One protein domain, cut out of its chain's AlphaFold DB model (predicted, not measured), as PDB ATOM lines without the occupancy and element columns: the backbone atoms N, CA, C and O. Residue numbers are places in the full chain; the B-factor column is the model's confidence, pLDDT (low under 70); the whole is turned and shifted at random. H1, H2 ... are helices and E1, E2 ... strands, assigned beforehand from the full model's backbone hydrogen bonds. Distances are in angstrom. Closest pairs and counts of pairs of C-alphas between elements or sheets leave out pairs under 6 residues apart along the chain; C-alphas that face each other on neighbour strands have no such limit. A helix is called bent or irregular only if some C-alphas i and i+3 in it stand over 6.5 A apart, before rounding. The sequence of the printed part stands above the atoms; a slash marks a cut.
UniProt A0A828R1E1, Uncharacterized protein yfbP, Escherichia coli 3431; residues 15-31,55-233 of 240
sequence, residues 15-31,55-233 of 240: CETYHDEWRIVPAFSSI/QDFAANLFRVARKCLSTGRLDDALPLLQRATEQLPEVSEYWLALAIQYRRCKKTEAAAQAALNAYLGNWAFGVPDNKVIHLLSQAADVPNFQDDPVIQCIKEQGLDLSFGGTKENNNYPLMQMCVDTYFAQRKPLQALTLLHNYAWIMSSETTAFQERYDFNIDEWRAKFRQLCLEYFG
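This is residues 15 to 31 and 55 to 233 of the 240 residues of the protein "Uncharacterized protein yfbP" of Escherichia coli 3431 (UniProt A0A828R1E1). A chain of helices, each from H1 to H8 packed on the one before it, makes two lobes: H1, H2, H3 and H4 in one, with H5 on H4, and H7, H8 and H10 in the other, with H8 between H7 and H10. H5 and H6, about perpendicular to each other, join the lobes, and a small hairpin of E1 and E2 lies beside the first residues of H1. The printed part has 196 residues, with two named strands and then ten named helices along the chain, E1 E2 H1 H2 H3 H4 H5 H6 H7 H8 H9 H10; the sheet E1 - E2 is antiparallel, and the class is mostly helix. It is compact, with a radius of gyration of the C-alphas of 17.3 A, and spans 51 by 43 by 37 A.

E1 is residues 15 to 18, beginning at C-alpha 15 at (165.151, 142.920, 34.376), and E2 is residues 23 to 28, 15.7 A long from first to last C-alpha. H1 is residues 58 to 70, 18.2 A, and H2 is residues 74 to 87, 20.1 A. H2 is only just irregular: C-alphas 76 and 79 are 6.51 A apart. H3 is residues 92 to 104, 18.6 A, and H4 is residues 108 to 120, 18.3 A, ending at C-alpha 120 at (171.655, 127.193, 25.298). H5 is residues 130 to 139, H6 residues 149 to 156, and H7 residues 171 to 184, 19.9 A. H8, residues 188 to 204, is the longest helix, 24.4 A. H9 is residues 207 to 212, and H10 is residues 217 to 232, 21.3 A, ending at C-alpha 232 at (184.883, 138.893, 25.166).

E1 and E2 form an antiparallel hairpin, with N 16 and O 25 at 2.9 A and N 25 and O 16 at 2.8 A, both within hydrogen-bond range. The closest C-alphas of E2 and H1 are those of Pro 26 and Ala 59, 6.5 A apart. H1, H2 and H3 are an up-and-down bundle, each running against the one before it. H1 and H2 touch at a shallow tilt of 19 degrees, with the closest C-alphas, those of Ala 58 and Ala 84, 4.1 A apart. H2 and H3 touch, closest at C-alphas 81 and 98, 5.9 A, at a tilt of 36 degrees, only just steep. H3 and H4 touch at a shallow tilt of 13 degrees, opposite ways, closest at C-alphas 92 and 118, 4.2 A. H4 and H5 touch at a steep tilt of 45 degrees, closest at C-alphas 112 and 139, 5.1 A. H5 and H6 touch, about perpendicular at 89 degrees, closest at C-alphas 137 and 155, 5.3 A. H6 and H7 touch at a steep tilt of 43 degrees, closest at C-alphas 149 and 178, 5.2 A. H7 and H8 touch at a shallow tilt of 21 degrees, opposite ways, closest at C-alphas 179 and 191, 4.5 A. H8 and H10 touch at a shallow tilt of 14 degrees, opposite ways, closest at C-alphas 188 and 231, 6.6 A. H4, with residue 120 alone, and H8, with residues 190 to 194, only just touch, with 3 pairs of C-alphas within 8 A, closest at Leu 120 and Leu 194, 6.0 A. H9 is close to but not clearly touching H8, closest at C-alphas 210 and 202, 6.7 A. Among the pairs that are apart are H7 and H10, and H1 and H4. Every O i to N i+4 pair is within hydrogen-bond range in H1, H3, H4, H5, H6, H7 and H10; in H2 it is 8 of 10, in H8 12 of 13 and in H9 1 of 2.

The two C-alphas farthest apart, those of Asp 75 and Ala 208, are 50.8 A apart. Residues 32 to 54 are not printed, and C-alphas 31 and 55 are 15.2 A apart across this cut, which lies in the link from E2 to H1. Of the links that are printed whole, H6 to H7 is long, with residues 157 to 170. The mean pLDDT of the printed part is 95.5, and no printed residue is under 70.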
ATOM      1  N   CYS A  15     165.815 144.169  34.034       94.31
ATOM      2  CA  CYS A  15     165.151 142.920  34.376       94.31
ATOM      3  C   CYS A  15     164.501 143.035  35.749       94.31
ATOM      4  O   CYS A  15     165.075 143.642  36.654       94.31
ATOM      5  N   GLU A  16     163.360 142.381  35.898       91.88
ATOM      6  CA  GLU A  16     162.708 142.125  37.177       91.88
ATOM      7  C   GLU A  16     163.154 140.774  37.737       91.88
ATOM      8  O   GLU A  16     163.424 139.833  36.986       91.88
ATOM      9  N   THR A  17     163.212 140.661  39.061       90.75
ATOM     10  CA  THR A  17     163.520 139.416  39.773       90.75
ATOM     11  C   THR A  17     162.254 138.847  40.397       90.75
ATOM     12  O   THR A  17     161.639 139.483  41.249       90.75
ATOM     13  N   TYR A  18     161.897 137.623  40.026       87.75
ATOM     14  CA  TYR A  18     160.767 136.895  40.595       87.75
ATOM     15  C   TYR A  18     161.329 135.915  41.625       87.75
ATOM     16  O   TYR A  18     161.717 134.799  41.280       87.75
ATOM     17  N   HIS A  19     161.433 136.365  42.880       81.88
ATOM     18  CA  HIS A  19     162.129 135.640  43.952       81.88
ATOM     19  C   HIS A  19     161.567 134.236  44.196       81.88
ATOM     20  O   HIS A  19     162.340 133.290  44.315       81.88
ATOM     21  N   ASP A  20     160.242 134.093  44.197       84.31
ATOM     22  CA  ASP A  20     159.580 132.805  44.445       84.31
ATOM     23  C   ASP A  20     159.780 131.805  43.298       84.31
ATOM     24  O   ASP A  20     159.727 130.593  43.491       84.31
ATOM     25  N   GLU A  21     160.039 132.315  42.095       83.50
ATOM     26  CA  GLU A  21     160.224 131.523  40.882       83.50
ATOM     27  C   GLU A  21     161.706 131.351  40.511       83.50
ATOM     28  O   GLU A  21     162.011 130.717  39.503       83.50
ATOM     29  N   TRP A  22     162.626 131.923  41.302       84.50
ATOM     30  CA  TRP A  22     164.075 131.902  41.065       84.50
ATOM     31  C   TRP A  22     164.481 132.332  39.645       84.50
ATOM     32  O   TRP A  22     165.499 131.885  39.114       84.50
ATOM     33  N   ARG A  23     163.698 133.226  39.027       90.38
ATOM     34  CA  ARG A  23     163.904 133.680  37.645       90.38
ATOM     35  C   ARG A  23     164.028 135.190  37.539       90.38
ATOM     36  O   ARG A  23     163.480 135.944  38.343       90.38
ATOM     37  N   ILE A  24     164.707 135.622  36.486       93.62
ATOM     38  CA  ILE A  24     164.725 137.006  36.024       93.62
ATOM     39  C   ILE A  24     163.879 137.143  34.761       93.62
ATOM     40  O   ILE A  24     163.811 136.231  33.940       93.62
ATOM     41  N   VAL A  25     163.216 138.284  34.604       93.75
ATOM     42  CA  VAL A  25     162.327 138.556  33.469       93.75
ATOM     43  C   VAL A  25     162.758 139.855  32.796       93.75
ATOM     44  O   VAL A  25     162.945 140.851  33.495       93.75
ATOM     45  N   PRO A  26     162.926 139.888  31.462       95.06
ATOM     46  CA  PRO A  26     163.233 141.122  30.748       95.06
ATOM     47  C   PRO A  26     162.025 142.059  30.827       95.06
ATOM     48  O   PRO A  26     160.944 141.702  30.356       95.06
ATOM     49  N   ALA A  27     162.210 143.244  31.405       92.94
ATOM     50  CA  ALA A  27     161.128 144.193  31.663       92.94
ATOM     51  C   ALA A  27     161.187 145.397  30.714       92.94
ATOM     52  O   ALA A  27     160.193 145.712  30.066       92.94
ATOM     53  N   PHE A  28     162.369 146.002  30.555       94.94
ATOM     54  CA  PHE A  28     162.560 147.168  29.687       94.94
ATOM     55  C   PHE A  28     163.848 147.066  28.876       94.94
ATOM     56  O   PHE A  28     164.866 146.546  29.344       94.94
ATOM     57  N   SER A  29     163.829 147.631  27.673       94.19
ATOM     58  CA  SER A  29     164.980 147.677  26.768       94.19
ATOM     59  C   SER A  29     166.137 148.538  27.279       94.19
ATOM     60  O   SER A  29     167.256 148.384  26.799       94.19
ATOM     61  N   SER A  30     165.886 149.452  28.222       93.69
ATOM     62  CA  SER A  30     166.892 150.368  28.770       93.69
ATOM     63  C   SER A  30     166.444 151.016  30.084       93.69
ATOM     64  O   SER A  30     165.254 151.028  30.400       93.69
ATOM     65  N   ILE A  31     167.392 151.631  30.804       92.81
ATOM     66  CA  ILE A  31     167.109 152.466  31.990       92.81
ATOM     67  C   ILE A  31     166.143 153.594  31.644       92.81
ATOM     68  O   ILE A  31     165.171 153.792  32.354       92.81
ATOM     69  N   GLN A  55     157.850 149.209  22.249       88.12
ATOM     70  CA  GLN A  55     157.238 148.372  21.213       88.12
ATOM     71  C   GLN A  55     158.226 147.418  20.530       88.12
ATOM     72  O   GLN A  55     157.873 146.276  20.223       88.12
ATOM     73  N   ASP A  56     159.455 147.881  20.321       91.19
ATOM     74  CA  ASP A  56     160.517 147.143  19.640       91.19
ATOM     75  C   ASP A  56     161.377 146.296  20.585       91.19
ATOM     76  O   ASP A  56     162.355 145.692  20.142       91.19
ATOM     77  N   PHE A  57     161.038 146.234  21.876       96.00
ATOM     78  CA  PHE A  57     161.726 145.366  22.822       96.00
ATOM     79  C   PHE A  57     161.294 143.905  22.681       96.00
ATOM     80  O   PHE A  57     160.123 143.604  22.450       96.00
ATOM     81  N   ALA A  58     162.237 142.985  22.884       96.12
ATOM     82  CA  ALA A  58     162.080 141.555  22.653       96.12
ATOM     83  C   ALA A  58     160.873 140.975  23.395       96.12
ATOM     84  O   ALA A  58     160.097 140.224  22.803       96.12
ATOM     85  N   ALA A  59     160.662 141.383  24.650       94.88
ATOM     86  CA  ALA A  59     159.512 140.954  25.438       94.88
ATOM     87  C   ALA A  59     158.182 141.383  24.800       94.88
ATOM     88  O   ALA A  59     157.241 140.589  24.701       94.88
ATOM     89  N   ASN A  60     158.110 142.614  24.287       95.31
ATOM     90  CA  ASN A  60     156.920 143.100  23.608       95.31
ATOM     91  C   ASN A  60     156.722 142.444  22.233       95.31
ATOM     92  O   ASN A  60     155.612 142.003  21.922       95.31
ATOM     93  N   LEU A  61     157.785 142.316  21.435       97.81
ATOM     94  CA  LEU A  61     157.762 141.609  20.151       97.81
ATOM     95  C   LEU A  61     157.243 140.178  20.327       97.81
ATOM     96  O   LEU A  61     156.344 139.748  19.602       97.81
ATOM     97  N   PHE A  62     157.737 139.466  21.341       97.69
ATOM     98  CA  PHE A  62     157.295 138.118  21.676       97.69
ATOM     99  C   PHE A  62     155.822 138.071  22.107       97.69
ATOM    100  O   PHE A  62     155.057 137.229  21.628       97.69
ATOM    101  N   ARG A  63     155.379 139.010  22.952       96.06
ATOM    102  CA  ARG A  63     153.970 139.143  23.361       96.06
ATOM    103  C   ARG A  63     153.044 139.337  22.157       96.06
ATOM    104  O   ARG A  63     152.010 138.667  22.057       96.06
ATOM    105  N   VAL A  64     153.408 140.218  21.224       96.75
ATOM    106  CA  VAL A  64     152.640 140.450  19.989       96.75
ATOM    107  C   VAL A  64     152.671 139.208  19.098       96.75
ATOM    108  O   VAL A  64     151.617 138.789  18.614       96.75
ATOM    109  N   ALA A  65     153.826 138.555  18.952       97.75
ATOM    110  CA  ALA A  65     153.949 137.313  18.194       97.75
ATOM    111  C   ALA A  65     153.017 136.219  18.733       97.75
ATOM    112  O   ALA A  65     152.293 135.592  17.959       97.75
ATOM    113  N   ARG A  66     152.944 136.034  20.059       97.75
ATOM    114  CA  ARG A  66     152.013 135.083  20.696       97.75
ATOM    115  C   ARG A  66     150.550 135.395  20.372       97.75
ATOM    116  O   ARG A  66     149.781 134.468  20.122       97.75
ATOM    117  N   LYS A  67     150.167 136.675  20.311       97.12
ATOM    118  CA  LYS A  67     148.816 137.103  19.897       97.12
ATOM    119  C   LYS A  67     148.546 136.841  18.409       97.12
ATOM    120  O   LYS A  67     147.434 136.470  18.031       97.12
ATOM    121  N   CYS A  68     149.544 137.007  17.545       97.06
ATOM    122  CA  CYS A  68     149.435 136.616  16.137       97.06
ATOM    123  C   CYS A  68     149.253 135.094  16.004       97.06
ATOM    124  O   CYS A  68     148.335 134.643  15.321       97.06
ATOM    125  N   LEU A  69     150.031 134.296  16.745       96.38
ATOM    126  CA  LEU A  69     149.911 132.834  16.748       96.38
ATOM    127  C   LEU A  69     148.550 132.343  17.255       96.38
ATOM    128  O   LEU A  69     147.979 131.438  16.649       96.38
ATOM    129  N   SER A  70     148.002 132.942  18.319       95.75
ATOM    130  CA  SER A  70     146.678 132.563  18.840       95.75
ATOM    131  C   SER A  70     145.533 132.881  17.873       95.75
ATOM    132  O   SER A  70     144.469 132.277  17.966       95.75
ATOM    133  N   THR A  71     145.765 133.787  16.918       95.88
ATOM    134  CA  THR A  71     144.820 134.152  15.850       95.88
ATOM    135  C   THR A  71     145.140 133.484  14.508       95.88
ATOM    136  O   THR A  71     144.525 133.808  13.499       95.88
ATOM    137  N   GLY A  72     146.093 132.543  14.477       93.38
ATOM    138  CA  GLY A  72     146.477 131.805  13.269       93.38
ATOM    139  C   GLY A  72     147.317 132.599  12.262       93.38
ATOM    140  O   GLY A  72     147.619 132.085  11.187       93.38
ATOM    141  N   ARG A  73     147.736 133.824  12.598       94.62
ATOM    142  CA  ARG A  73     148.535 134.704  11.730       94.62
ATOM    143  C   ARG A  73     150.019 134.367  11.843       94.62
ATOM    144  O   ARG A  73     150.786 135.057  12.510       94.62
ATOM    145  N   LEU A  74     150.404 133.249  11.232       94.75
ATOM    146  CA  LEU A  74     151.776 132.739  11.280       94.75
ATOM    147  C   LEU A  74     152.778 133.684  10.599       94.75
ATOM    148  O   LEU A  74     153.845 133.928  11.160       94.75
ATOM    149  N   ASP A  75     152.417 134.229   9.436       94.62
ATOM    150  CA  ASP A  75     153.293 135.108   8.651       94.62
ATOM    151  C   ASP A  75     153.619 136.415   9.388       94.62
ATOM    152  O   ASP A  75     154.743 136.899   9.305       94.62
ATOM    153  N   ASP A  76     152.680 136.924  10.192       96.19
ATOM    154  CA  ASP A  76     152.906 138.089  11.055       96.19
ATOM    155  C   ASP A  76     153.784 137.739  12.269       96.19
ATOM    156  O   ASP A  76     154.556 138.563  12.756       96.19
ATOM    157  N   ALA A  77     153.644 136.523  12.805       97.44
ATOM    158  CA  ALA A  77     154.322 136.117  14.033       97.44
ATOM    159  C   ALA A  77     155.801 135.781  13.815       97.44
ATOM    160  O   ALA A  77     156.627 136.076  14.677       97.44
ATOM    161  N   LEU A  78     156.143 135.144  12.692       97.31
ATOM    162  CA  LEU A  78     157.502 134.663  12.425       97.31
ATOM    163  C   LEU A  78     158.565 135.778  12.471       97.31
ATOM    164  O   LEU A  78     159.533 135.604  13.213       97.31
ATOM    165  N   PRO A  79     158.398 136.924  11.777       97.75
ATOM    166  CA  PRO A  79     159.366 138.020  11.837       97.75
ATOM    167  C   PRO A  79     159.515 138.605  13.245       97.75
ATOM    168  O   PRO A  79     160.610 138.987  13.649       97.75
ATOM    169  N   LEU A  80     158.423 138.655  14.015       98.38
ATOM    170  CA  LEU A  80     158.444 139.145  15.394       98.38
ATOM    171  C   LEU A  80     159.233 138.208  16.314       98.38
ATOM    172  O   LEU A  80     160.043 138.679  17.107       98.38
ATOM    173  N   LEU A  81     159.036 136.891  16.181       98.44
ATOM    174  CA  LEU A  81     159.811 135.895  16.927       98.44
ATOM    175  C   LEU A  81     161.299 135.969  16.580       98.44
ATOM    176  O   LEU A  81     162.118 135.988  17.491       98.44
ATOM    177  N   GLN A  82     161.642 136.060  15.290       98.19
ATOM    178  CA  GLN A  82     163.031 136.194  14.835       98.19
ATOM    179  C   GLN A  82     163.707 137.416  15.467       98.19
ATOM    180  O   GLN A  82     164.727 137.274  16.141       98.19
ATOM    181  N   ARG A  83     163.080 138.594  15.353       97.88
ATOM    182  CA  ARG A  83     163.593 139.834  15.952       97.88
ATOM    183  C   ARG A  83     163.741 139.732  17.472       97.88
ATOM    184  O   ARG A  83     164.754 140.171  18.009       97.88
ATOM    185  N   ALA A  84     162.764 139.137  18.163       97.81
ATOM    186  CA  ALA A  84     162.834 138.947  19.611       97.81
ATOM    187  C   ALA A  84     164.036 138.075  20.009       97.81
ATOM    188  O   ALA A  84     164.782 138.431  20.918       97.81
ATOM    189  N   THR A  85     164.259 136.969  19.293       97.38
ATOM    190  CA  THR A  85     165.381 136.053  19.550       97.38
ATOM    191  C   THR A  85     166.748 136.632  19.178       97.38
ATOM    192  O   THR A  85     167.744 136.306  19.814       97.38
ATOM    193  N   GLU A  86     166.819 137.517  18.183       95.00
ATOM    194  CA  GLU A  86     168.057 138.220  17.812       95.00
ATOM    195  C   GLU A  86     168.429 139.299  18.834       95.00
ATOM    196  O   GLU A  86     169.600 139.457  19.189       95.00
ATOM    197  N   GLN A  87     167.434 140.045  19.318       94.44
ATOM    198  CA  GLN A  87     167.648 141.101  20.301       94.44
ATOM    199  C   GLN A  87     167.975 140.526  21.680       94.44
ATOM    200  O   GLN A  87     168.854 141.055  22.359       94.44
ATOM    201  N   LEU A  88     167.302 139.443  22.077       95.31
ATOM    202  CA  LEU A  88     167.523 138.793  23.360       95.31
ATOM    203  C   LEU A  88     167.656 137.268  23.195       95.31
ATOM    204  O   LEU A  88     166.688 136.531  23.396       95.31
ATOM    205  N   PRO A  89     168.865 136.777  22.859       94.88
ATOM    206  CA  PRO A  89     169.100 135.364  22.567       94.88
ATOM    207  C   PRO A  89     169.097 134.474  23.812       94.88
ATOM    208  O   PRO A  89     169.214 133.259  23.696       94.88
ATOM    209  N   GLU A  90     168.974 135.055  25.000       95.06
ATOM    210  CA  GLU A  90     169.057 134.331  26.260       95.06
ATOM    211  C   GLU A  90     167.737 133.704  26.713       95.06
ATOM    212  O   GLU A  90     167.754 132.792  27.534       95.06
ATOM    213  N   VAL A  91     166.598 134.152  26.181       97.25
ATOM    214  CA  VAL A  91     165.287 133.680  26.642       97.25
ATOM    215  C   VAL A  91     164.884 132.411  25.895       97.25
ATOM    216  O   VAL A  91     164.508 132.447  24.720       97.25
ATOM    217  N   SER A  92     164.913 131.279  26.603       97.19
ATOM    218  CA  SER A  92     164.600 129.955  26.045       97.19
ATOM    219  C   SER A  92     163.208 129.882  25.399       97.19
ATOM    220  O   SER A  92     163.048 129.332  24.305       97.19
ATOM    221  N   GLU A  93     162.194 130.497  26.025       97.88
ATOM    222  CA  GLU A  93     160.806 130.473  25.537       97.88
ATOM    223  C   GLU A  93     160.672 131.076  24.127       97.88
ATOM    224  O   GLU A  93     159.913 130.564  23.296       97.88
ATOM    225  N   TYR A  94     161.434 132.134  23.828       98.31
ATOM    226  CA  TYR A  94     161.357 132.832  22.541       98.31
ATOM    227  C   TYR A  94     161.851 131.918  21.419       98.31
ATOM    228  O   TYR A  94     161.186 131.752  20.390       98.31
ATOM    229  N   TRP A  95     162.976 131.251  21.663       98.62
ATOM    230  CA  TRP A  95     163.561 130.281  20.749       98.62
ATOM    231  C   TRP A  95     162.698 129.036  20.571       98.62
ATOM    232  O   TRP A  95     162.526 128.579  19.442       98.62
ATOM    233  N   LEU A  96     162.094 128.510  21.640       98.62
ATOM    234  CA  LEU A  96     161.180 127.370  21.539       98.62
ATOM    235  C   LEU A  96     159.963 127.705  20.669       98.62
ATOM    236  O   LEU A  96     159.589 126.917  19.793       98.62
ATOM    237  N   ALA A  97     159.350 128.874  20.871       98.38
ATOM    238  CA  ALA A  97     158.224 129.312  20.051       98.38
ATOM    239  C   ALA A  97     158.609 129.396  18.566       98.38
ATOM    240  O   ALA A  97     157.845 128.936  17.706       98.38
ATOM    241  N   LEU A  98     159.803 129.925  18.273       98.62
ATOM    242  CA  LEU A  98     160.357 130.009  16.923       98.62
ATOM    243  C   LEU A  98     160.641 128.620  16.330       98.62
ATOM    244  O   LEU A  98     160.226 128.344  15.202       98.62
ATOM    245  N   ALA A  99     161.256 127.713  17.092       98.44
ATOM    246  CA  ALA A  99     161.555 126.343  16.670       98.44
ATOM    247  C   ALA A  99     160.285 125.573  16.278       98.44
ATOM    248  O   ALA A  99     160.239 124.920  15.231       98.44
ATOM    249  N   ILE A 100     159.215 125.705  17.072       98.00
ATOM    250  CA  ILE A 100     157.909 125.101  16.771       98.00
ATOM    251  C   ILE A 100     157.360 125.635  15.442       98.00
ATOM    252  O   ILE A 100     156.869 124.852  14.623       98.00
ATOM    253  N   GLN A 101     157.452 126.945  15.196       97.88
ATOM    254  CA  GLN A 101     156.961 127.524  13.945       97.88
ATOM    255  C   GLN A 101     157.817 127.115  12.741       97.88
ATOM    256  O   GLN A 101     157.266 126.775  11.692       97.88
ATOM    257  N   TYR A 102     159.143 127.058  12.878       98.00
ATOM    258  CA  TYR A 102     160.013 126.547  11.817       98.00
ATOM    259  C   TYR A 102     159.718 125.091  11.474       98.00
ATOM    260  O   TYR A 102     159.636 124.753  10.290       98.00
ATOM    261  N   ARG A 103     159.449 124.249  12.475       96.06
ATOM    262  CA  ARG A 103     159.033 122.860  12.251       96.06
ATOM    263  C   ARG A 103     157.715 122.780  11.480       96.06
ATOM    264  O   ARG A 103     157.616 122.005  10.530       96.06
ATOM    265  N   ARG A 104     156.725 123.615  11.819       94.12
ATOM    266  CA  ARG A 104     155.451 123.716  11.073       94.12
ATOM    267  C   ARG A 104     155.657 124.143   9.620       94.12
ATOM    268  O   ARG A 104     154.987 123.624   8.734       94.12
ATOM    269  N   CYS A 105     156.625 125.022   9.377       95.31
ATOM    270  CA  CYS A 105     157.022 125.459   8.039       95.31
ATOM    271  C   CYS A 105     157.953 124.473   7.312       95.31
ATOM    272  O   CYS A 105     158.449 124.805   6.238       95.31
ATOM    273  N   LYS A 106     158.234 123.295   7.889       95.75
ATOM    274  CA  LYS A 106     159.189 122.300   7.364       95.75
ATOM    275  C   LYS A 106     160.609 122.852   7.147       95.75
ATOM    276  O   LYS A 106     161.365 122.330   6.333       95.75
ATOM    277  N   LYS A 107     160.991 123.894   7.890       96.50
ATOM    278  CA  LYS A 107     162.351 124.450   7.908       96.50
ATOM    279  C   LYS A 107     163.188 123.692   8.941       96.50
ATOM    280  O   LYS A 107     163.427 124.197  10.033       96.50
ATOM    281  N   THR A 108     163.575 122.460   8.612       96.19
ATOM    282  CA  THR A 108     164.179 121.507   9.559       96.19
ATOM    283  C   THR A 108     165.456 122.034  10.217       96.19
ATOM    284  O   THR A 108     165.538 122.043  11.440       96.19
ATOM    285  N   GLU A 109     166.418 122.539   9.440       96.88
ATOM    286  CA  GLU A 109     167.679 123.063   9.993       96.88
ATOM    287  C   GLU A 109     167.463 124.295  10.879       96.88
ATOM    288  O   GLU A 109     168.023 124.389  11.967       96.88
ATOM    289  N   ALA A 110     166.591 125.214  10.457       97.69
ATOM    290  CA  ALA A 110     166.267 126.394  11.253       97.69
ATOM    291  C   ALA A 110     165.562 126.015  12.567       97.69
ATOM    292  O   ALA A 110     165.807 126.633  13.602       97.69
ATOM    293  N   ALA A 111     164.707 124.987  12.543       98.19
ATOM    294  CA  ALA A 111     164.066 124.459  13.743       98.19
ATOM    295  C   ALA A 111     165.084 123.821  14.700       98.19
ATOM    296  O   ALA A 111     165.006 124.075  15.899       98.19
ATOM    297  N   ALA A 112     166.044 123.051  14.176       98.12
ATOM    298  CA  ALA A 112     167.137 122.467  14.954       98.12
ATOM    299  C   ALA A 112     168.003 123.553  15.609       98.12
ATOM    300  O   ALA A 112     168.202 123.521  16.821       98.12
ATOM    301  N   GLN A 113     168.416 124.572  14.847       98.31
ATOM    302  CA  GLN A 113     169.185 125.695  15.388       98.31
ATOM    303  C   GLN A 113     168.415 126.448  16.478       98.31
ATOM    304  O   GLN A 113     168.974 126.762  17.525       98.31
ATOM    305  N   ALA A 114     167.134 126.742  16.243       98.50
ATOM    306  CA  ALA A 114     166.307 127.438  17.221       98.50
ATOM    307  C   ALA A 114     166.098 126.589  18.486       98.50
ATOM    308  O   ALA A 114     166.151 127.128  19.584       98.50
ATOM    309  N   ALA A 115     165.924 125.271  18.368       98.56
ATOM    310  CA  ALA A 115     165.853 124.387  19.531       98.56
ATOM    311  C   ALA A 115     167.179 124.358  20.311       98.56
ATOM    312  O   ALA A 115     167.163 124.400  21.539       98.56
ATOM    313  N   LEU A 116     168.320 124.346  19.613       98.56
ATOM    314  CA  LEU A 116     169.636 124.373  20.251       98.56
ATOM    315  C   LEU A 116     169.840 125.688  21.006       98.56
ATOM    316  O   LEU A 116     170.229 125.676  22.171       98.56
ATOM    317  N   ASN A 117     169.484 126.814  20.388       98.31
ATOM    318  CA  ASN A 117     169.517 128.121  21.041       98.31
ATOM    319  C   ASN A 117     168.541 128.203  22.223       98.31
ATOM    320  O   ASN A 117     168.852 128.849  23.215       98.31
ATOM    321  N   ALA A 118     167.386 127.529  22.160       98.44
ATOM    322  CA  ALA A 118     166.470 127.449  23.295       98.44
ATOM    323  C   ALA A 118     167.121 126.738  24.487       98.44
ATOM    324  O   ALA A 118     166.995 127.207  25.615       98.44
ATOM    325  N   TYR A 119     167.833 125.634  24.254       98.44
ATOM    326  CA  TYR A 119     168.552 124.927  25.316       98.44
ATOM    327  C   TYR A 119     169.729 125.741  25.861       98.44
ATOM    328  O   TYR A 119     169.920 125.817  27.072       98.44
ATOM    329  N   LEU A 120     170.493 126.369  24.965       97.88
ATOM    330  CA  LEU A 120     171.655 127.193  25.298       97.88
ATOM    331  C   LEU A 120     171.292 128.592  25.808       97.88
ATOM    332  O   LEU A 120     172.202 129.334  26.153       97.88
ATOM    333  N   GLY A 121     170.012 128.967  25.861       96.62
ATOM    334  CA  GLY A 121     169.573 130.203  26.508       96.62
ATOM    335  C   GLY A 121     169.992 130.233  27.978       96.62
ATOM    336  O   GLY A 121     170.292 129.201  28.572       96.62
ATOM    337  N   ASN A 122     170.021 131.412  28.586       96.19
ATOM    338  CA  ASN A 122     170.378 131.556  29.991       96.19
ATOM    339  C   ASN A 122     169.196 131.113  30.865       96.19
ATOM    340  O   ASN A 122     168.146 131.756  30.876       96.19
ATOM    341  N   TRP A 123     169.365 130.025  31.616       96.00
ATOM    342  CA  TRP A 123     168.279 129.394  32.377       96.00
ATOM    343  C   TRP A 123     167.749 130.263  33.519       96.00
ATOM    344  O   TRP A 123     166.621 130.053  33.958       96.00
ATOM    345  N   ALA A 124     168.484 131.305  33.925       94.50
ATOM    346  CA  ALA A 124     167.965 132.316  34.843       94.50
ATOM    347  C   ALA A 124     166.761 133.080  34.254       94.50
ATOM    348  O   ALA A 124     165.906 133.534  35.008       94.50
ATOM    349  N   PHE A 125     166.653 133.190  32.924       95.19
ATOM    350  CA  PHE A 125     165.478 133.747  32.235       95.19
ATOM    351  C   PHE A 125     164.341 132.735  32.025       95.19
ATOM    352  O   PHE A 125     163.316 133.063  31.425       95.19
ATOM    353  N   GLY A 126     164.510 131.507  32.511       92.50
ATOM    354  CA  GLY A 126     163.565 130.410  32.365       92.50
ATOM    355  C   GLY A 126     164.256 129.152  31.851       92.50
ATOM    356  O   GLY A 126     164.848 129.150  30.769       92.50
ATOM    357  N   VAL A 127     164.139 128.073  32.625       93.31
ATOM    358  CA  VAL A 127     164.610 126.740  32.233       93.31
ATOM    359  C   VAL A 127     163.878 126.297  30.954       93.31
ATOM    360  O   VAL A 127     162.672 126.543  30.833       93.31
ATOM    361  N   PRO A 128     164.565 125.647  29.997       96.12
ATOM    362  CA  PRO A 128     163.932 125.142  28.786       96.12
ATOM    363  C   PRO A 128     162.756 124.198  29.079       96.12
ATOM    364  O   PRO A 128     162.759 123.452  30.051       96.12
ATOM    365  N   ASP A 129     161.747 124.186  28.207       96.25
ATOM    366  CA  ASP A 129     160.658 123.199  28.270       96.25
ATOM    367  C   ASP A 129     161.149 121.831  27.756       96.25
ATOM    368  O   ASP A 129     161.958 121.763  26.830       96.25
ATOM    369  N   ASN A 130     160.597 120.724  28.266       95.94
ATOM    370  CA  ASN A 130     160.929 119.363  27.808       95.94
ATOM    371  C   ASN A 130     160.740 119.143  26.293       95.94
ATOM    372  O   ASN A 130     161.392 118.282  25.696       95.94
ATOM    373  N   LYS A 131     159.895 119.935  25.624       97.50
ATOM    374  CA  LYS A 131     159.784 119.941  24.155       97.50
ATOM    375  C   LYS A 131     161.103 120.286  23.474       97.50
ATOM    376  O   LYS A 131     161.329 119.795  22.372       97.50
ATOM    377  N   VAL A 132     161.964 121.090  24.097       98.00
ATOM    378  CA  VAL A 132     163.305 121.403  23.583       98.00
ATOM    379  C   VAL A 132     164.147 120.132  23.496       98.00
ATOM    380  O   VAL A 132     164.702 119.859  22.437       98.00
ATOM    381  N   ILE A 133     164.150 119.295  24.541       97.69
ATOM    382  CA  ILE A 133     164.861 118.003  24.543       97.69
ATOM    383  C   ILE A 133     164.343 117.091  23.426       97.69
ATOM    384  O   ILE A 133     165.123 116.515  22.668       97.69
ATOM    385  N   HIS A 134     163.020 117.020  23.248       96.31
ATOM    386  CA  HIS A 134     162.428 116.238  22.162       96.31
ATOM    387  C   HIS A 134     162.825 116.752  20.767       96.31
ATOM    388  O   HIS A 134     163.115 115.952  19.875       96.31
ATOM    389  N   LEU A 135     162.843 118.074  20.566       97.31
ATOM    390  CA  LEU A 135     163.281 118.683  19.310       97.31
ATOM    391  C   LEU A 135     164.771 118.433  19.052       97.31
ATOM    392  O   LEU A 135     165.137 118.150  17.913       97.31
ATOM    393  N   LEU A 136     165.617 118.480  20.083       97.62
ATOM    394  CA  LEU A 136     167.052 118.224  19.948       97.62
ATOM    395  C   LEU A 136     167.363 116.756  19.656       97.62
ATOM    396  O   LEU A 136     168.201 116.473  18.807       97.62
ATOM    397  N   SER A 137     166.621 115.820  20.248       95.69
ATOM    398  CA  SER A 137     166.735 114.396  19.904       95.69
ATOM    399  C   SER A 137     166.443 114.124  18.418       95.69
ATOM    400  O   SER A 137     167.074 113.260  17.813       95.69
ATOM    401  N   GLN A 138     165.522 114.886  17.812       93.56
ATOM    402  CA  GLN A 138     165.243 114.848  16.366       93.56
ATOM    403  C   GLN A 138     166.291 115.606  15.541       93.56
ATOM    404  O   GLN A 138     166.552 115.247  14.396       93.56
ATOM    405  N   ALA A 139     166.886 116.660  16.104       95.69
ATOM    406  CA  ALA A 139     167.936 117.433  15.449       95.69
ATOM    407  C   ALA A 139     169.213 116.611  15.211       95.69
ATOM    408  O   ALA A 139     169.949 116.923  14.281       95.69
ATOM    409  N   ALA A 140     169.439 115.539  15.979       92.88
ATOM    410  CA  ALA A 140     170.554 114.611  15.773       92.88
ATOM    411  C   ALA A 140     170.571 113.979  14.368       92.88
ATOM    412  O   ALA A 140     171.637 113.662  13.852       92.88
ATOM    413  N   ASP A 141     169.413 113.846  13.715       92.56
ATOM    414  CA  ASP A 141     169.317 113.304  12.354       92.56
ATOM    415  C   ASP A 141     169.583 114.370  11.265       92.56
ATOM    416  O   ASP A 141     169.600 114.063  10.070       92.56
ATOM    417  N   VAL A 142     169.790 115.637  11.647       94.94
ATOM    418  CA  VAL A 142     170.044 116.752  10.724       94.94
ATOM    419  C   VAL A 142     171.555 116.891  10.493       94.94
ATOM    420  O   VAL A 142     172.279 117.127  11.459       94.94
ATOM    421  N   PRO A 143     172.060 116.825   9.242       92.69
ATOM    422  CA  PRO A 143     173.500 116.734   8.960       92.69
ATOM    423  C   PRO A 143     174.376 117.789   9.647       92.69
ATOM    424  O   PRO A 143     175.413 117.457  10.206       92.69
ATOM    425  N   ASN A 144     173.931 119.048   9.678       93.69
ATOM    426  CA  ASN A 144     174.701 120.156  10.262       93.69
ATOM    427  C   ASN A 144     174.769 120.135  11.803       93.69
ATOM    428  O   ASN A 144     175.473 120.954  12.391       93.69
ATOM    429  N   PHE A 145     174.032 119.234  12.451       94.88
ATOM    430  CA  PHE A 145     173.875 119.159  13.906       94.88
ATOM    431  C   PHE A 145     174.339 117.823  14.494       94.88
ATOM    432  O   PHE A 145     174.299 117.647  15.710       94.88
ATOM    433  N   GLN A 146     174.805 116.896  13.653       89.94
ATOM    434  CA  GLN A 146     175.278 115.581  14.083       89.94
ATOM    435  C   GLN A 146     176.471 115.679  15.034       89.94
ATOM    436  O   GLN A 146     176.541 114.911  15.979       89.94
ATOM    437  N   ASP A 147     177.357 116.654  14.854       92.81
ATOM    438  CA  ASP A 147     178.553 116.803  15.694       92.81
ATOM    439  C   ASP A 147     178.376 117.825  16.831       92.81
ATOM    440  O   ASP A 147     179.348 118.221  17.487       92.81
ATOM    441  N   ASP A 148     177.151 118.313  17.056       97.94
ATOM    442  CA  ASP A 148     176.895 119.240  18.152       97.94
ATOM    443  C   ASP A 148     176.929 118.498  19.503       97.94
ATOM    444  O   ASP A 148     176.206 117.510  19.682       97.94
ATOM    445  N   PRO A 149     177.751 118.948  20.473       97.94
ATOM    446  CA  PRO A 149     177.984 118.188  21.695       97.94
ATOM    447  C   PRO A 149     176.726 118.037  22.554       97.94
ATOM    448  O   PRO A 149     176.520 116.974  23.139       97.94
ATOM    449  N   VAL A 150     175.858 119.053  22.607       98.06
ATOM    450  CA  VAL A 150     174.618 118.985  23.395       98.06
ATOM    451  C   VAL A 150     173.655 117.993  22.761       98.06
ATOM    452  O   VAL A 150     173.092 117.146  23.452       98.06
ATOM    453  N   ILE A 151     173.486 118.073  21.442       97.75
ATOM    454  CA  ILE A 151     172.586 117.187  20.699       97.75
ATOM    455  C   ILE A 151     173.030 115.729  20.836       97.75
ATOM    456  O   ILE A 151     172.200 114.865  21.126       97.75
ATOM    457  N   GLN A 152     174.332 115.462  20.721       96.81
ATOM    458  CA  GLN A 152     174.892 114.127  20.925       96.81
ATOM    459  C   GLN A 152     174.696 113.622  22.357       96.81
ATOM    460  O   GLN A 152     174.294 112.475  22.553       96.81
ATOM    461  N   CYS A 153     174.895 114.467  23.372       97.31
ATOM    462  CA  CYS A 153     174.650 114.068  24.760       97.31
ATOM    463  C   CYS A 153     173.180 113.735  25.025       97.31
ATOM    464  O   CYS A 153     172.889 112.755  25.710       97.31
ATOM    465  N   ILE A 154     172.251 114.513  24.467       96.69
ATOM    466  CA  ILE A 154     170.812 114.247  24.588       96.69
ATOM    467  C   ILE A 154     170.456 112.926  23.901       96.69
ATOM    468  O   ILE A 154     169.698 112.124  24.446       96.69
ATOM    469  N   LYS A 155     170.992 112.690  22.701       95.06
ATOM    470  CA  LYS A 155     170.653 111.519  21.890       95.06
ATOM    471  C   LYS A 155     171.235 110.219  22.441       95.06
ATOM    472  O   LYS A 155     170.505 109.236  22.542       95.06
ATOM    473  N   GLU A 156     172.524 110.219  22.765       93.12
ATOM    474  CA  GLU A 156     173.296 108.997  23.023       93.12
ATOM    475  C   GLU A 156     173.585 108.766  24.512       93.12
ATOM    476  O   GLU A 156     173.816 107.633  24.928       93.12
ATOM    477  N   GLN A 157     173.580 109.824  25.330       93.19
ATOM    478  CA  GLN A 157     174.048 109.767  26.726       93.19
ATOM    479  C   GLN A 157     172.960 110.109  27.751       93.19
ATOM    480  O   GLN A 157     173.201 110.023  28.955       93.19
ATOM    481  N   GLY A 158     171.755 110.451  27.283       92.62
ATOM    482  CA  GLY A 158     170.587 110.686  28.127       92.62
ATOM    483  C   GLY A 158     170.594 112.024  28.867       92.62
ATOM    484  O   GLY A 158     169.943 112.119  29.900       92.62
ATOM    485  N   LEU A 159     171.308 113.041  28.365       95.88
ATOM    486  CA  LEU A 159     171.217 114.397  28.916       95.88
ATOM    487  C   LEU A 159     169.773 114.909  28.812       95.88
ATOM    488  O   LEU A 159     169.193 114.934  27.725       95.88
ATOM    489  N   ASP A 160     169.211 115.354  29.929       95.56
ATOM    490  CA  ASP A 160     167.863 115.918  29.989       95.56
ATOM    491  C   ASP A 160     167.784 117.128  30.945       95.56
ATOM    492  O   ASP A 160     168.776 117.820  31.178       95.56
ATOM    493  N   LEU A 161     166.578 117.444  31.429       95.06
ATOM    494  CA  LEU A 161     166.307 118.566  32.335       95.06
ATOM    495  C   LEU A 161     166.011 118.121  33.778       95.06
ATOM    496  O   LEU A 161     165.608 118.932  34.614       95.06
ATOM    497  N   SER A 162     166.189 116.841  34.099       94.06
ATOM    498  CA  SER A 162     165.932 116.281  35.425       94.06
ATOM    499  C   SER A 162     167.178 116.381  36.303       94.06
ATOM    500  O   SER A 162     167.905 115.409  36.466       94.06
ATOM    501  N   PHE A 163     167.433 117.560  36.881       90.50
ATOM    502  CA  PHE A 163     168.623 117.814  37.714       90.50
ATOM    503  C   PHE A 163     168.473 117.406  39.191       90.50
ATOM    504  O   PHE A 163     169.431 116.927  39.791       90.50
ATOM    505  N   GLY A 164     167.265 117.496  39.754       86.25
ATOM    506  CA  GLY A 164     167.021 117.217  41.171       86.25
ATOM    507  C   GLY A 164     166.565 115.787  41.494       86.25
ATOM    508  O   GLY A 164     166.240 114.983  40.621       86.25
ATOM    509  N   GLY A 165     166.473 115.491  42.794       83.88
ATOM    510  CA  GLY A 165     165.805 114.287  43.311       83.88
ATOM    511  C   GLY A 165     166.637 113.002  43.277       83.88
ATOM    512  O   GLY A 165     166.115 111.931  43.590       83.88
ATOM    513  N   THR A 166     167.923 113.089  42.940       89.12
ATOM    514  CA  THR A 166     168.854 111.955  42.924       89.12
ATOM    515  C   THR A 166     170.125 112.283  43.708       89.12
ATOM    516  O   THR A 166     170.488 113.439  43.900       89.12
ATOM    517  N   LYS A 167     170.796 111.250  44.233       88.62
ATOM    518  CA  LYS A 167     172.042 111.422  45.001       88.62
ATOM    519  C   LYS A 167     173.221 111.814  44.100       88.62
ATOM    520  O   LYS A 167     174.118 112.528  44.544       88.62
ATOM    521  N   GLU A 168     173.203 111.299  42.878       91.56
ATOM    522  CA  GLU A 168     174.184 111.497  41.820       91.56
ATOM    523  C   GLU A 168     173.398 111.691  40.526       91.56
ATOM    524  O   GLU A 168     172.450 110.950  40.258       91.56
ATOM    525  N   ASN A 169     173.786 112.691  39.744       95.25
ATOM    526  CA  ASN A 169     173.143 113.057  38.498       95.25
ATOM    527  C   ASN A 169     174.175 113.194  37.371       95.25
ATOM    528  O   ASN A 169     175.123 113.979  37.461       95.25
ATOM    529  N   ASN A 170     173.983 112.420  36.303       95.50
ATOM    530  CA  ASN A 170     174.895 112.387  35.163       95.50
ATOM    531  C   ASN A 170     174.775 113.630  34.259       95.50
ATOM    532  O   ASN A 170     175.670 113.891  33.461       95.50
ATOM    533  N   ASN A 171     173.724 114.442  34.401       97.06
ATOM    534  CA  ASN A 171     173.562 115.655  33.599       97.06
ATOM    535  C   ASN A 171     174.691 116.666  33.846       97.06
ATOM    536  O   ASN A 171     175.160 117.292  32.900       97.06
ATOM    537  N   TYR A 172     175.181 116.789  35.083       97.06
ATOM    538  CA  TYR A 172     176.280 117.696  35.434       97.06
ATOM    539  C   TYR A 172     177.583 117.405  34.659       97.06
ATOM    540  O   TYR A 172     178.064 118.303  33.961       97.06
ATOM    541  N   PRO A 173     178.156 116.183  34.700       97.00
ATOM    542  CA  PRO A 173     179.359 115.874  33.931       97.00
ATOM    543  C   PRO A 173     179.121 115.917  32.415       97.00
ATOM    544  O   PRO A 173     180.014 116.341  31.681       97.00
ATOM    545  N   LEU A 174     177.922 115.565  31.930       98.06
ATOM    546  CA  LEU A 174     177.577 115.703  30.509       98.06
ATOM    547  C   LEU A 174     177.553 117.170  30.054       98.06
ATOM    548  O   LEU A 174     178.094 117.491  28.994       98.06
ATOM    549  N   MET A 175     176.986 118.078  30.858       97.94
ATOM    550  CA  MET A 175     177.037 119.519  30.587       97.94
ATOM    551  C   MET A 175     178.479 120.028  30.571       97.94
ATOM    552  O   MET A 175     178.846 120.755  29.650       97.94
ATOM    553  N   GLN A 176     179.312 119.625  31.537       98.00
ATOM    554  CA  GLN A 176     180.719 120.034  31.578       98.00
ATOM    555  C   GLN A 176     181.493 119.539  30.346       98.00
ATOM    556  O   GLN A 176     182.213 120.313  29.720       98.00
ATOM    557  N   MET A 177     181.275 118.294  29.922       98.25
ATOM    558  CA  MET A 177     181.863 117.762  28.689       98.25
ATOM    559  C   MET A 177     181.426 118.562  27.449       98.25
ATOM    560  O   MET A 177     182.239 118.822  26.557       98.25
ATOM    561  N   CYS A 178     180.162 118.992  27.386       98.56
ATOM    562  CA  CYS A 178     179.684 119.867  26.313       98.56
ATOM    563  C   CYS A 178     180.377 121.235  26.334       98.56
ATOM    564  O   CYS A 178     180.770 121.729  25.278       98.56
ATOM    565  N   VAL A 179     180.557 121.831  27.519       98.62
ATOM    566  CA  VAL A 179     181.296 123.094  27.703       98.62
ATOM    567  C   VAL A 179     182.720 122.960  27.165       98.62
ATOM    568  O   VAL A 179     183.141 123.768  26.333       98.62
ATOM    569  N   ASP A 180     183.439 121.918  27.579       98.44
ATOM    570  CA  ASP A 180     184.823 121.679  27.160       98.44
ATOM    571  C   ASP A 180     184.915 121.463  25.644       98.44
ATOM    572  O   ASP A 180     185.795 122.011  24.973       98.44
ATOM    573  N   THR A 181     183.953 120.731  25.075       98.38
ATOM    574  CA  THR A 181     183.870 120.502  23.628       98.38
ATOM    575  C   THR A 181     183.597 121.798  22.865       98.38
ATOM    576  O   THR A 181     184.236 122.048  21.842       98.38
ATOM    577  N   TYR A 182     182.707 122.669  23.351       98.56
ATOM    578  CA  TYR A 182     182.475 123.971  22.721       98.56
ATOM    579  C   TYR A 182     183.713 124.871  22.764       98.56
ATOM    580  O   TYR A 182     184.025 125.510  21.755       98.56
ATOM    581  N   PHE A 183     184.463 124.888  23.870       98.38
ATOM    582  CA  PHE A 183     185.747 125.594  23.915       98.38
ATOM    583  C   PHE A 183     186.745 125.021  22.899       98.38
ATOM    584  O   PHE A 183     187.334 125.783  22.129       98.38
ATOM    585  N   ALA A 184     186.874 123.693  22.810       97.88
ATOM    586  CA  ALA A 184     187.739 123.036  21.825       97.88
ATOM    587  C   ALA A 184     187.338 123.358  20.370       97.88
ATOM    588  O   ALA A 184     188.199 123.535  19.507       97.88
ATOM    589  N   GLN A 185     186.038 123.513  20.106       96.81
ATOM    590  CA  GLN A 185     185.485 123.927  18.811       96.81
ATOM    591  C   GLN A 185     185.570 125.442  18.550       96.81
ATOM    592  O   GLN A 185     185.070 125.908  17.524       96.81
ATOM    593  N   ARG A 186     186.186 126.230  19.444       97.25
ATOM    594  CA  ARG A 186     186.249 127.704  19.371       97.25
ATOM    595  C   ARG A 186     184.866 128.364  19.313       97.25
ATOM    596  O   ARG A 186     184.667 129.351  18.607       97.25
ATOM    597  N   LYS A 187     183.920 127.831  20.086       97.38
ATOM    598  CA  LYS A 187     182.558 128.353  20.277       97.38
ATOM    599  C   LYS A 187     182.388 128.888  21.712       97.38
ATOM    600  O   LYS A 187     181.637 128.311  22.500       97.38
ATOM    601  N   PRO A 188     183.102 129.965  22.096       97.25
ATOM    602  CA  PRO A 188     183.160 130.412  23.488       97.25
ATOM    603  C   PRO A 188     181.823 130.928  24.020       97.25
ATOM    604  O   PRO A 188     181.558 130.772  25.204       97.25
ATOM    605  N   LEU A 189     180.957 131.494  23.170       96.44
ATOM    606  CA  LEU A 189     179.626 131.938  23.587       96.44
ATOM    607  C   LEU A 189     178.774 130.768  24.075       96.44
ATOM    608  O   LEU A 189     178.282 130.797  25.195       96.44
ATOM    609  N   GLN A 190     178.674 129.709  23.277       97.88
ATOM    610  CA  GLN A 190     177.948 128.497  23.650       97.88
ATOM    611  C   GLN A 190     178.547 127.852  24.904       97.88
ATOM    612  O   GLN A 190     177.807 127.460  25.804       97.88
ATOM    613  N   ALA A 191     179.881 127.788  24.986       98.38
ATOM    614  CA  ALA A 191     180.577 127.239  26.144       98.38
ATOM    615  C   ALA A 191     180.272 128.032  27.424       98.38
ATOM    616  O   ALA A 191     179.934 127.447  28.449       98.38
ATOM    617  N   LEU A 192     180.351 129.364  27.364       97.56
ATOM    618  CA  LEU A 192     180.128 130.236  28.513       97.56
ATOM    619  C   LEU A 192     178.668 130.262  28.948       97.56
ATOM    620  O   LEU A 192     178.407 130.178  30.147       97.56
ATOM    621  N   THR A 193     177.709 130.314  28.023       96.88
ATOM    622  CA  THR A 193     176.295 130.268  28.414       96.88
ATOM    623  C   THR A 193     175.935 128.918  29.034       96.88
ATOM    624  O   THR A 193     175.258 128.877  30.061       96.88
ATOM    625  N   LEU A 194     176.461 127.808  28.503       98.12
ATOM    626  CA  LEU A 194     176.238 126.493  29.104       98.12
ATOM    627  C   LEU A 194     176.935 126.342  30.468       98.12
ATOM    628  O   LEU A 194     176.347 125.783  31.391       98.12
ATOM    629  N   LEU A 195     178.143 126.893  30.629       98.19
ATOM    630  CA  LEU A 195     178.859 126.930  31.909       98.19
ATOM    631  C   LEU A 195     178.115 127.767  32.959       98.19
ATOM    632  O   LEU A 195     178.096 127.407  34.136       98.19
ATOM    633  N   HIS A 196     177.487 128.867  32.538       96.81
ATOM    634  CA  HIS A 196     176.595 129.652  33.387       96.81
ATOM    635  C   HIS A 196     175.387 128.821  33.834       96.81
ATOM    636  O   HIS A 196     175.105 128.760  35.028       96.81
ATOM    637  N   ASN A 197     174.711 128.136  32.908       97.56
ATOM    638  CA  ASN A 197     173.559 127.287  33.226       97.56
ATOM    639  C   ASN A 197     173.924 126.146  34.182       97.56
ATOM    640  O   ASN A 197     173.182 125.888  35.127       97.56
ATOM    641  N   TYR A 198     175.088 125.518  33.979       97.50
ATOM    642  CA  TYR A 198     175.644 124.511  34.884       97.50
ATOM    643  C   TYR A 198     175.762 125.049  36.313       97.50
ATOM    644  O   TYR A 198     175.283 124.422  37.254       97.50
ATOM    645  N   ALA A 199     176.371 126.222  36.494       96.88
ATOM    646  CA  ALA A 199     176.542 126.794  37.825       96.88
ATOM    647  C   ALA A 199     175.225 127.273  38.429       96.88
ATOM    648  O   ALA A 199     175.028 127.120  39.631       96.88
ATOM    649  N   TRP A 200     174.320 127.818  37.613       95.12
ATOM    650  CA  TRP A 200     172.996 128.240  38.057       95.12
ATOM    651  C   TRP A 200     172.242 127.066  38.692       95.12
ATOM    652  O   TRP A 200     171.844 127.163  39.853       95.12
ATOM    653  N   ILE A 201     172.152 125.926  37.998       95.06
ATOM    654  CA  ILE A 201     171.467 124.742  38.532       95.06
ATOM    655  C   ILE A 201     172.265 124.077  39.670       95.06
ATOM    656  O   ILE A 201     171.691 123.812  40.723       95.06
ATOM    657  N   MET A 202     173.593 123.922  39.553       95.94
ATOM    658  CA  MET A 202     174.437 123.337  40.613       95.94
ATOM    659  C   MET A 202     174.380 124.141  41.919       95.94
ATOM    660  O   MET A 202     174.371 123.569  43.006       95.94
ATOM    661  N   SER A 203     174.297 125.471  41.836       93.56
ATOM    662  CA  SER A 203     174.210 126.332  43.023       93.56
ATOM    663  C   SER A 203     172.899 126.180  43.798       93.56
ATOM    664  O   SER A 203     172.851 126.533  44.975       93.56
ATOM    665  N   SER A 204     171.857 125.639  43.156       91.19
ATOM    666  CA  SER A 204     170.576 125.325  43.796       91.19
ATOM    667  C   SER A 204     170.582 123.987  44.545       91.19
ATOM    668  O   SER A 204     169.709 123.744  45.381       91.19
ATOM    669  N   GLU A 205     171.571 123.129  44.287       94.56
ATOM    670  CA  GLU A 205     171.720 121.849  44.973       94.56
ATOM    671  C   GLU A 205     172.225 122.022  46.407       94.56
ATOM    672  O   GLU A 205     172.841 123.023  46.776       94.56
ATOM    673  N   THR A 206     172.018 120.998  47.236       93.81
ATOM    674  CA  THR A 206     172.541 120.990  48.612       93.81
ATOM    675  C   THR A 206     174.071 121.063  48.644       93.81
ATOM    676  O   THR A 206     174.740 120.504  47.776       93.81
ATOM    677  N   THR A 207     174.648 121.645  49.700       93.94
ATOM    678  CA  THR A 207     176.110 121.716  49.889       93.94
ATOM    679  C   THR A 207     176.793 120.353  49.755       93.94
ATOM    680  O   THR A 207     177.766 120.222  49.027       93.94
ATOM    681  N   ALA A 208     176.228 119.306  50.364       94.12
ATOM    682  CA  ALA A 208     176.784 117.953  50.287       94.12
ATOM    683  C   ALA A 208     176.725 117.342  48.875       94.12
ATOM    684  O   ALA A 208     177.433 116.379  48.594       94.12
ATOM    685  N   PHE A 209     175.834 117.832  48.008       96.44
ATOM    686  CA  PHE A 209     175.815 117.461  46.598       96.44
ATOM    687  C   PHE A 209     176.909 118.220  45.848       96.44
ATOM    688  O   PHE A 209     177.718 117.582  45.187       96.44
ATOM    689  N   GLN A 210     176.999 119.543  46.025       96.00
ATOM    690  CA  GLN A 210     178.043 120.379  45.414       96.00
ATOM    691  C   GLN A 210     179.456 119.857  45.727       96.00
ATOM    692  O   GLN A 210     180.272 119.720  44.819       96.00
ATOM    693  N   GLU A 211     179.717 119.462  46.978       95.00
ATOM    694  CA  GLU A 211     180.993 118.867  47.409       95.00
ATOM    695  C   GLU A 211     181.342 117.567  46.669       95.00
ATOM    696  O   GLU A 211     182.512 117.318  46.402       95.00
ATOM    697  N   ARG A 212     180.359 116.735  46.286       95.06
ATOM    698  CA  ARG A 212     180.624 115.496  45.518       95.06
ATOM    699  C   ARG A 212     181.101 115.764  44.098       95.06
ATOM    700  O   ARG A 212     181.704 114.883  43.495       95.06
ATOM    701  N   TYR A 213     180.774 116.936  43.567       95.06
ATOM    702  CA  TYR A 213     181.176 117.388  42.239       95.06
ATOM    703  C   TYR A 213     182.331 118.392  42.306       95.06
ATOM    704  O   TYR A 213     182.595 119.063  41.310       95.06
ATOM    705  N   ASP A 214     182.979 118.528  43.472       95.62
ATOM    706  CA  ASP A 214     184.051 119.495  43.724       95.62
ATOM    707  C   ASP A 214     183.666 120.926  43.299       95.62
ATOM    708  O   ASP A 214     184.482 121.703  42.799       95.62
ATOM    709  N   PHE A 215     182.387 121.284  43.453       97.06
ATOM    710  CA  PHE A 215     181.880 122.583  43.036       97.06
ATOM    711  C   PHE A 215     182.020 123.614  44.154       97.06
ATOM    712  O   PHE A 215     181.438 123.480  45.231       97.06
ATOM    713  N   ASN A 216     182.728 124.702  43.854       96.81
ATOM    714  CA  ASN A 216     182.790 125.898  44.682       96.81
ATOM    715  C   ASN A 216     182.356 127.120  43.861       96.81
ATOM    716  O   ASN A 216     182.931 127.421  42.812       96.81
ATOM    717  N   ILE A 217     181.345 127.848  44.344       95.69
ATOM    718  CA  ILE A 217     180.764 128.977  43.606       95.69
ATOM    719  C   ILE A 217     181.732 130.155  43.435       95.69
ATOM    720  O   ILE A 217     181.679 130.841  42.413       95.69
ATOM    721  N   ASP A 218     182.622 130.405  44.393       95.31
ATOM    722  CA  ASP A 218     183.549 131.535  44.331       95.31
ATOM    723  C   ASP A 218     184.721 131.242  43.390       95.31
ATOM    724  O   ASP A 218     185.085 132.095  42.576       95.31
ATOM    725  N   GLU A 219     185.241 130.012  43.410       96.69
ATOM    726  CA  GLU A 219     186.215 129.539  42.418       96.69
ATOM    727  C   GLU A 219     185.617 129.547  41.009       96.69
ATOM    728  O   GLU A 219     186.236 130.049  40.064       96.69
ATOM    729  N   TRP A 220     184.377 129.065  40.871       96.88
ATOM    730  CA  TRP A 220     183.656 129.111  39.605       96.88
ATOM    731  C   TRP A 220     183.491 130.551  39.107       96.88
ATOM    732  O   TRP A 220     183.802 130.829  37.950       96.88
ATOM    733  N   ARG A 221     183.077 131.495  39.967       95.75
ATOM    734  CA  ARG A 221     182.938 132.920  39.610       95.75
ATOM    735  C   ARG A 221     184.258 133.512  39.135       95.75
ATOM    736  O   ARG A 221     184.268 134.239  38.143       95.75
ATOM    737  N   ALA A 222     185.363 133.222  39.823       96.00
ATOM    738  CA  ALA A 222     186.685 133.701  39.428       96.00
ATOM    739  C   ALA A 222     187.079 133.173  38.038       96.00
ATOM    740  O   ALA A 222     187.446 133.961  37.163       96.00
ATOM    741  N   LYS A 223     186.910 131.865  37.805       96.38
ATOM    742  CA  LYS A 223     187.171 131.225  36.508       96.38
ATOM    743  C   LYS A 223     186.274 131.785  35.403       96.38
ATOM    744  O   LYS A 223     186.764 132.118  34.329       96.38
ATOM    745  N   PHE A 224     184.977 131.929  35.664       96.44
ATOM    746  CA  PHE A 224     184.011 132.453  34.701       96.44
ATOM    747  C   PHE A 224     184.375 133.871  34.254       96.44
ATOM    748  O   PHE A 224     184.427 134.145  33.060       96.44
ATOM    749  N   ARG A 225     184.725 134.756  35.199       94.81
ATOM    750  CA  ARG A 225     185.179 136.126  34.896       94.81
ATOM    751  C   ARG A 225     186.440 136.144  34.040       94.81
ATOM    752  O   ARG A 225     186.529 136.950  33.118       94.81
ATOM    753  N   GLN A 226     187.404 135.274  34.342       96.31
ATOM    754  CA  GLN A 226     188.630 135.160  33.556       96.31
ATOM    755  C   GLN A 226     188.329 134.725  32.119       96.31
ATOM    756  O   GLN A 226     188.852 135.329  31.187       96.31
ATOM    757  N   LEU A 227     187.452 133.736  31.936       96.50
ATOM    758  CA  LEU A 227     187.047 133.277  30.608       96.50
ATOM    759  C   LEU A 227     186.267 134.362  29.847       96.50
ATOM    760  O   LEU A 227     186.534 134.588  28.672       96.50
ATOM    761  N   CYS A 228     185.348 135.084  30.493       94.94
ATOM    762  CA  CYS A 228     184.671 136.218  29.855       94.94
ATOM    763  C   CYS A 228     185.669 137.299  29.413       94.94
ATOM    764  O   CYS A 228     185.588 137.776  28.283       94.94
ATOM    765  N   LEU A 229     186.658 137.627  30.250       94.19
ATOM    766  CA  LEU A 229     187.707 138.581  29.889       94.19
ATOM    767  C   LEU A 229     188.550 138.083  28.706       94.19
ATOM    768  O   LEU A 229     188.836 138.855  27.797       94.19
ATOM    769  N   GLU A 230     188.924 136.803  28.700       95.44
ATOM    770  CA  GLU A 230     189.710 136.176  27.631       95.44
ATOM    771  C   GLU A 230     188.981 136.196  26.281       95.44
ATOM    772  O   GLU A 230     189.577 136.557  25.267       95.44
ATOM    773  N   TYR A 231     187.696 135.830  26.261       95.06
ATOM    774  CA  TYR A 231     186.949 135.630  25.015       95.06
ATOM    775  C   TYR A 231     186.137 136.845  24.556       95.06
ATOM    776  O   TYR A 231     185.895 136.981  23.356       95.06
ATOM    777  N   PHE A 232     185.724 137.726  25.470       91.81
ATOM    778  CA  PHE A 232     184.883 138.893  25.166       91.81
ATOM    779  C   PHE A 232     185.519 140.232  25.543       91.81
ATOM    780  O   PHE A 232     184.969 141.276  25.202       91.81
ATOM    781  N   GLY A 233     186.679 140.236  26.207       91.00
ATOM    782  CA  GLY A 233     187.350 141.469  26.623       91.00
ATOM    783  C   GLY A 233     186.688 142.172  27.810       91.00
ATOM    784  O   GLY A 233     187.122 143.260  28.181       91.00
TER     785      GLY A 233